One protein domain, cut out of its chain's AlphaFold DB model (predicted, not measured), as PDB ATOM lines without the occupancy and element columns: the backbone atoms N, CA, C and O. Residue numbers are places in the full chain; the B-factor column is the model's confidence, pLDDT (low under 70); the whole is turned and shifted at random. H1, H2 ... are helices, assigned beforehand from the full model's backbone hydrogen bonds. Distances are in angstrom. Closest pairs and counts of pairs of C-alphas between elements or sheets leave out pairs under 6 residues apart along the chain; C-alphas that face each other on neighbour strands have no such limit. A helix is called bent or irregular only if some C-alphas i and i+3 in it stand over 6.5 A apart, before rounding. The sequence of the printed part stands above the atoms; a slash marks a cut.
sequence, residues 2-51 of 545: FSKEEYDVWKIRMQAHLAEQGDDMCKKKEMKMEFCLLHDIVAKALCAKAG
ATOM      1  N   PHE A   2     257.775 247.262 403.832       68.81
ATOM      2  CA  PHE A   2     257.738 248.263 404.898       68.81
ATOM      3  C   PHE A   2     256.759 247.794 405.974       68.81
ATOM      4  O   PHE A   2     255.683 247.291 405.633       68.81
ATOM      5  N   SER A   3     257.135 247.922 407.240       84.75
ATOM      6  CA  SER A   3     256.217 247.676 408.348       84.75
ATOM      7  C   SER A   3     255.165 248.792 408.424       84.75
ATOM      8  O   SER A   3     255.318 249.868 407.828       84.75
ATOM      9  N   LYS A   4     254.067 248.555 409.150       80.56
ATOM     10  CA  LYS A   4     253.027 249.577 409.338       80.56
ATOM     11  C   LYS A   4     253.592 250.795 410.078       80.56
ATOM     12  O   LYS A   4     253.300 251.934 409.727       80.56
ATOM     13  N   GLU A   5     254.484 250.534 411.024       81.50
ATOM     14  CA  GLU A   5     255.211 251.512 411.823       81.50
ATOM     15  C   GLU A   5     256.160 252.349 410.951       81.50
ATOM     16  O   GLU A   5     256.190 253.569 411.082       81.50
ATOM     17  N   GLU A   6     256.886 251.740 410.004       79.56
ATOM     18  CA  GLU A   6     257.734 252.478 409.052       79.56
ATOM     19  C   GLU A   6     256.914 253.403 408.139       79.56
ATOM     20  O   GLU A   6     257.320 254.540 407.877       79.56
ATOM     21  N   TYR A   7     255.740 252.945 407.688       82.94
ATOM     22  CA  TYR A   7     254.817 253.760 406.900       82.94
ATOM     23  C   TYR A   7     254.266 254.948 407.703       82.94
ATOM     24  O   TYR A   7     254.265 256.080 407.213       82.94
ATOM     25  N   ASP A   8     253.848 254.720 408.950       83.19
ATOM     26  CA  ASP A   8     253.322 255.779 409.812       83.19
ATOM     27  C   ASP A   8     254.422 256.773 410.244       83.19
ATOM     28  O   ASP A   8     254.192 257.984 410.224       83.19
ATOM     29  N   VAL A   9     255.657 256.320 410.499       85.56
ATOM     30  CA  VAL A   9     256.823 257.200 410.724       85.56
ATOM     31  C   VAL A   9     257.126 258.058 409.491       85.56
ATOM     32  O   VAL A   9     257.367 259.264 409.619       85.56
ATOM     33  N   TRP A  10     257.081 257.481 408.285       90.06
ATOM     34  CA  TRP A  10     257.246 258.230 407.035       90.06
ATOM     35  C   TRP A  10     256.151 259.294 406.862       90.06
ATOM     36  O   TRP A  10     256.448 260.456 406.563       90.06
ATOM     37  N   LYS A  11     254.896 258.926 407.132       83.94
ATOM     38  CA  LYS A  11     253.712 259.792 407.058       83.94
ATOM     39  C   LYS A  11     253.789 260.970 408.035       83.94
ATOM     40  O   LYS A  11     253.587 262.111 407.615       83.94
ATOM     41  N   ILE A  12     254.157 260.725 409.296       89.38
ATOM     42  CA  ILE A  12     254.363 261.764 410.324       89.38
ATOM     43  C   ILE A  12     255.475 262.729 409.898       89.38
ATOM     44  O   ILE A  12     255.295 263.949 409.918       89.38
ATOM     45  N   ARG A  13     256.618 262.198 409.442       83.94
ATOM     46  CA  ARG A  13     257.760 263.011 408.994       83.94
ATOM     47  C   ARG A  13     257.414 263.882 407.782       83.94
ATOM     48  O   ARG A  13     257.899 265.009 407.687       83.94
ATOM     49  N   MET A  14     256.557 263.393 406.886       79.62
ATOM     50  CA  MET A  14     256.071 264.154 405.733       79.62
ATOM     51  C   MET A  14     255.064 265.245 406.135       79.62
ATOM     52  O   MET A  14     255.159 266.373 405.655       79.62
ATOM     53  N   GLN A  15     254.141 264.951 407.058       81.06
ATOM     54  CA  GLN A  15     253.200 265.943 407.595       81.06
ATOM     55  C   GLN A  15     253.917 267.086 408.326       81.06
ATOM     56  O   GLN A  15     253.572 268.248 408.111       81.06
ATOM     57  N   ALA A  16     254.958 266.785 409.109       86.12
ATOM     58  CA  ALA A  16     255.803 267.805 409.731       86.12
ATOM     59  C   ALA A  16     256.461 268.725 408.683       86.12
ATOM     60  O   ALA A  16     256.465 269.945 408.837       86.12
ATOM     61  N   HIS A  17     256.938 268.166 407.567       81.88
ATOM     62  CA  HIS A  17     257.564 268.953 406.501       81.88
ATOM     63  C   HIS A  17     256.564 269.833 405.724       81.88
ATOM     64  O   HIS A  17     256.912 270.929 405.286       81.88
ATOM     65  N   LEU A  18     255.305 269.394 405.604       81.19
ATOM     66  CA  LEU A  18     254.198 270.202 405.071       81.19
ATOM     67  C   LEU A  18     253.739 271.311 406.038       81.19
ATOM     68  O   LEU A  18     253.141 272.290 405.588       81.19
ATOM     69  N   ALA A  19     254.002 271.168 407.342       83.94
ATOM     70  CA  ALA A  19     253.734 272.190 408.354       83.94
ATOM     71  C   ALA A  19     254.865 273.234 408.458       83.94
ATOM     72  O   ALA A  19     254.583 274.408 408.681       83.94
ATOM     73  N   GLU A  20     256.130 272.845 408.244       84.81
ATOM     74  CA  GLU A  20     257.278 273.773 408.220       84.81
ATOM     75  C   GLU A  20     257.301 274.712 407.000       84.81
ATOM     76  O   GLU A  20     257.943 275.766 407.040       84.81
ATOM     77  N   GLN A  21     256.619 274.368 405.903       74.44
ATOM     78  CA  GLN A  21     256.461 275.291 404.778       74.44
ATOM     79  C   GLN A  21     255.360 276.315 405.072       74.44
ATOM     80  O   GLN A  21     254.179 276.079 404.806       74.44
ATOM     81  N   GLY A  22     255.788 277.465 405.606       67.31
ATOM     82  CA  GLY A  22     254.948 278.649 405.827       67.31
ATOM     83  C   GLY A  22     254.250 279.161 404.559       67.31
ATOM     84  O   GLY A  22     254.533 278.692 403.458       67.31
ATOM     85  N   ASP A  23     253.361 280.144 404.738       73.31
ATOM     86  CA  ASP A  23     252.114 280.410 403.981       73.31
ATOM     87  C   ASP A  23     252.176 280.737 402.469       73.31
ATOM     88  O   ASP A  23     251.254 281.328 401.904       73.31
ATOM     89  N   ASP A  24     253.211 280.305 401.755       81.19
ATOM     90  CA  ASP A  24     253.259 280.286 400.297       81.19
ATOM     91  C   ASP A  24     252.275 279.240 399.732       81.19
ATOM     92  O   ASP A  24     252.613 278.093 399.414       81.19
ATOM     93  N   MET A  25     251.011 279.659 399.617       70.81
ATOM     94  CA  MET A  25     249.887 278.843 399.151       70.81
ATOM     95  C   MET A  25     250.118 278.169 397.791       70.81
ATOM     96  O   MET A  25     249.484 277.147 397.520       70.81
ATOM     97  N   CYS A  26     250.995 278.705 396.934       76.94
ATOM     98  CA  CYS A  26     251.311 278.076 395.651       76.94
ATOM     99  C   CYS A  26     252.127 276.793 395.855       76.94
ATOM    100  O   CYS A  26     251.716 275.730 395.390       76.94
ATOM    101  N   LYS A  27     253.212 276.859 396.639       76.31
ATOM    102  CA  LYS A  27     254.065 275.692 396.936       76.31
ATOM    103  C   LYS A  27     253.318 274.608 397.714       76.31
ATOM    104  O   LYS A  27     253.470 273.421 397.435       76.31
ATOM    105  N   LYS A  28     252.444 275.016 398.640       83.38
ATOM    106  CA  LYS A  28     251.607 274.100 399.433       83.38
ATOM    107  C   LYS A  28     250.622 273.292 398.575       83.38
ATOM    108  O   LYS A  28     250.321 272.150 398.915       83.38
ATOM    109  N   LYS A  29     250.127 273.853 397.463       81.25
ATOM    110  CA  LYS A  29     249.281 273.126 396.495       81.25
ATOM    111  C   LYS A  29     250.091 272.164 395.626       81.25
ATOM    112  O   LYS A  29     249.659 271.031 395.440       81.25
ATOM    113  N   GLU A  30     251.254 272.599 395.144       81.69
ATOM    114  CA  GLU A  30     252.170 271.795 394.321       81.69
ATOM    115  C   GLU A  30     252.618 270.526 395.068       81.69
ATOM    116  O   GLU A  30     252.336 269.415 394.620       81.69
ATOM    117  N   MET A  31     253.156 270.669 396.287       86.19
ATOM    118  CA  MET A  31     253.554 269.521 397.116       86.19
ATOM    119  C   MET A  31     252.394 268.591 397.484       86.19
ATOM    120  O   MET A  31     252.593 267.385 397.626       86.19
ATOM    121  N   LYS A  32     251.171 269.117 397.639       84.44
ATOM    122  CA  LYS A  32     249.998 268.281 397.930       84.44
ATOM    123  C   LYS A  32     249.639 267.384 396.740       84.44
ATOM    124  O   LYS A  32     249.269 266.235 396.959       84.44
ATOM    125  N   MET A  33     249.788 267.873 395.506       85.25
ATOM    126  CA  MET A  33     249.585 267.073 394.291       85.25
ATOM    127  C   MET A  33     250.666 265.995 394.131       85.25
ATOM    128  O   MET A  33     250.327 264.832 393.920       85.25
ATOM    129  N   GLU A  34     251.945 266.351 394.300       88.25
ATOM    130  CA  GLU A  34     253.060 265.389 394.251       88.25
ATOM    131  C   GLU A  34     252.911 264.284 395.312       88.25
ATOM    132  O   GLU A  34     253.112 263.104 395.022       88.25
ATOM    133  N   PHE A  35     252.490 264.646 396.530       83.62
ATOM    134  CA  PHE A  35     252.230 263.687 397.605       83.62
ATOM    135  C   PHE A  35     251.061 262.746 397.289       83.62
ATOM    136  O   PHE A  35     251.186 261.538 397.491       83.62
ATOM    137  N   CYS A  36     249.939 263.266 396.777       86.62
ATOM    138  CA  CYS A  36     248.805 262.432 396.373       86.62
ATOM    139  C   CYS A  36     249.194 261.429 395.276       86.62
ATOM    140  O   CYS A  36     248.796 260.269 395.357       86.62
ATOM    141  N   LEU A  37     250.016 261.844 394.305       91.06
ATOM    142  CA  LEU A  37     250.529 260.960 393.257       91.06
ATOM    143  C   LEU A  37     251.454 259.871 393.824       91.06
ATOM    144  O   LEU A  37     251.299 258.699 393.494       91.06
ATOM    145  N   LEU A  38     252.386 260.229 394.715       90.88
ATOM    146  CA  LEU A  38     253.287 259.257 395.343       90.88
ATOM    147  C   LEU A  38     252.526 258.244 396.214       90.88
ATOM    148  O   LEU A  38     252.822 257.052 396.169       90.88
ATOM    149  N   HIS A  39     251.527 258.702 396.974       89.81
ATOM    150  CA  HIS A  39     250.661 257.834 397.772       89.81
ATOM    151  C   HIS A  39     249.844 256.878 396.889       89.81
ATOM    152  O   HIS A  39     249.735 255.702 397.218       89.81
ATOM    153  N   ASP A  40     249.292 257.350 395.767       89.75
ATOM    154  CA  ASP A  40     248.559 256.513 394.807       89.75
ATOM    155  C   ASP A  40     249.465 255.453 394.154       89.75
ATOM    156  O   ASP A  40     249.087 254.287 394.080       89.75
ATOM    157  N   ILE A  41     250.700 255.808 393.778       93.69
ATOM    158  CA  ILE A  41     251.691 254.857 393.246       93.69
ATOM    159  C   ILE A  41     252.046 253.783 394.286       93.69
ATOM    160  O   ILE A  41     252.047 252.595 393.962       93.69
ATOM    161  N   VAL A  42     252.319 254.172 395.537       89.50
ATOM    162  CA  VAL A  42     252.634 253.223 396.620       89.50
ATOM    163  C   VAL A  42     251.428 252.335 396.937       89.50
ATOM    164  O   VAL A  42     251.588 251.121 397.051       89.50
ATOM    165  N   ALA A  43     250.221 252.901 397.008       84.75
ATOM    166  CA  ALA A  43     248.992 252.142 397.222       84.75
ATOM    167  C   ALA A  43     248.752 251.130 396.091       84.75
ATOM    168  O   ALA A  43     248.563 249.951 396.369       84.75
ATOM    169  N   LYS A  44     248.855 251.544 394.821       86.19
ATOM    170  CA  LYS A  44     248.722 250.648 393.659       86.19
ATOM    171  C   LYS A  44     249.783 249.551 393.643       86.19
ATOM    172  O   LYS A  44     249.443 248.403 393.376       86.19
ATOM    173  N   ALA A  45     251.035 249.864 393.977       85.94
ATOM    174  CA  ALA A  45     252.099 248.866 394.072       85.94
ATOM    175  C   ALA A  45     251.830 247.835 395.183       85.94
ATOM    176  O   ALA A  45     252.017 246.639 394.964       85.94
ATOM    177  N   LEU A  46     251.348 248.274 396.353       76.62
ATOM    178  CA  LEU A  46     250.967 247.386 397.454       76.62
ATOM    179  C   LEU A  46     249.727 246.546 397.113       76.62
ATOM    180  O   LEU A  46     249.748 245.338 397.326       76.62
ATOM    181  N   CYS A  47     248.687 247.143 396.525       77.00
ATOM    182  CA  CYS A  47     247.471 246.442 396.106       77.00
ATOM    183  C   CYS A  47     247.739 245.422 394.992       77.00
ATOM    184  O   CYS A  47     247.283 244.290 395.098       77.00
ATOM    185  N   ALA A  48     248.529 245.767 393.970       79.62
ATOM    186  CA  ALA A  48     248.928 244.823 392.923       79.62
ATOM    187  C   ALA A  48     249.797 243.682 393.480       79.62
ATOM    188  O   ALA A  48     249.723 242.553 393.002       79.62
ATOM    189  N   LYS A  49     250.603 243.950 394.519       72.75
ATOM    190  CA  LYS A  49     251.405 242.916 395.180       72.75
ATOM    191  C   LYS A  49     250.554 241.999 396.062       72.75
ATOM    192  O   LYS A  49     250.751 240.788 396.006       72.75
ATOM    193  N   ALA A  50     249.593 242.545 396.804       62.09
ATOM    194  CA  ALA A  50     248.626 241.778 397.589       62.09
ATOM    195  C   ALA A  50     247.688 240.943 396.698       62.09
ATOM    196  O   ALA A  50     247.485 239.770 396.971       62.09
ATOM    197  N   GLY A  51     247.214 241.499 395.578       57.69
ATOM    198  CA  GLY A  51     246.428 240.775 394.571       57.69
ATOM    199  C   GLY A  51     247.219 239.732 393.770       57.69
ATOM    200  O   GLY A  51     246.618 238.954 393.042       57.69
TER     201      GLY A  51
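What this domain is: This is residues 2 to 51 of the 545 residues of an uncharacterized protein of Dorcoceras hygrometricum (UniProt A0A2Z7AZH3). Two long helices run side by side and opposite ways, the chain folding back through a tight link to give a narrow U. The pairing is loose: the helices come nearest to each other close to the link, and the longer second helix, H2, reaches past the far end of H1. You will find 50 printed residues with two named helices, H1 then H2, and no named strand; the class is all helix. The whole is loose, with a radius of gyration of the C-alphas of 13.1 A, and spans 41 by 20 by 6 A.

How they stand to each other: Start at H1, residues 4 to 20, and go on through a tight link of 4 residues into H2, residues 25 to 50. H1 and H2 are close but not clearly touching, with 1 pair of C-alphas within 8 A. Look at Leu 18 and Lys 28, their closest C-alphas, 7.3 A apart. The two run opposite ways at a shallow tilt of 10 degrees, 13.3 A centre to centre. In H1 and H2 every O i to N i+4 pair is within hydrogen-bond range.

Where its parts are: Find C-alpha 4 at (253.027, 249.577, 409.338); from there H1 runs 24.6 A to C-alpha 20 at (257.278, 273.773, 408.220). Beyond the link, H2 begins at C-alpha 25 and runs 37.1 A to C-alpha 50 at (248.626, 241.778, 397.589). Neither helix is bent.

The domain as a whole: The two C-alphas farthest apart, those of Asp 23 and Gly 51, are 41.1 A from each other. Residues 2 to 10, 20 to 26 and 40 to 51 stand free. The printed part has no cut. Read the B-factor column for a mean pLDDT of the printed part of 81.6; residues 2, 22 and 50 to 51 are under 70.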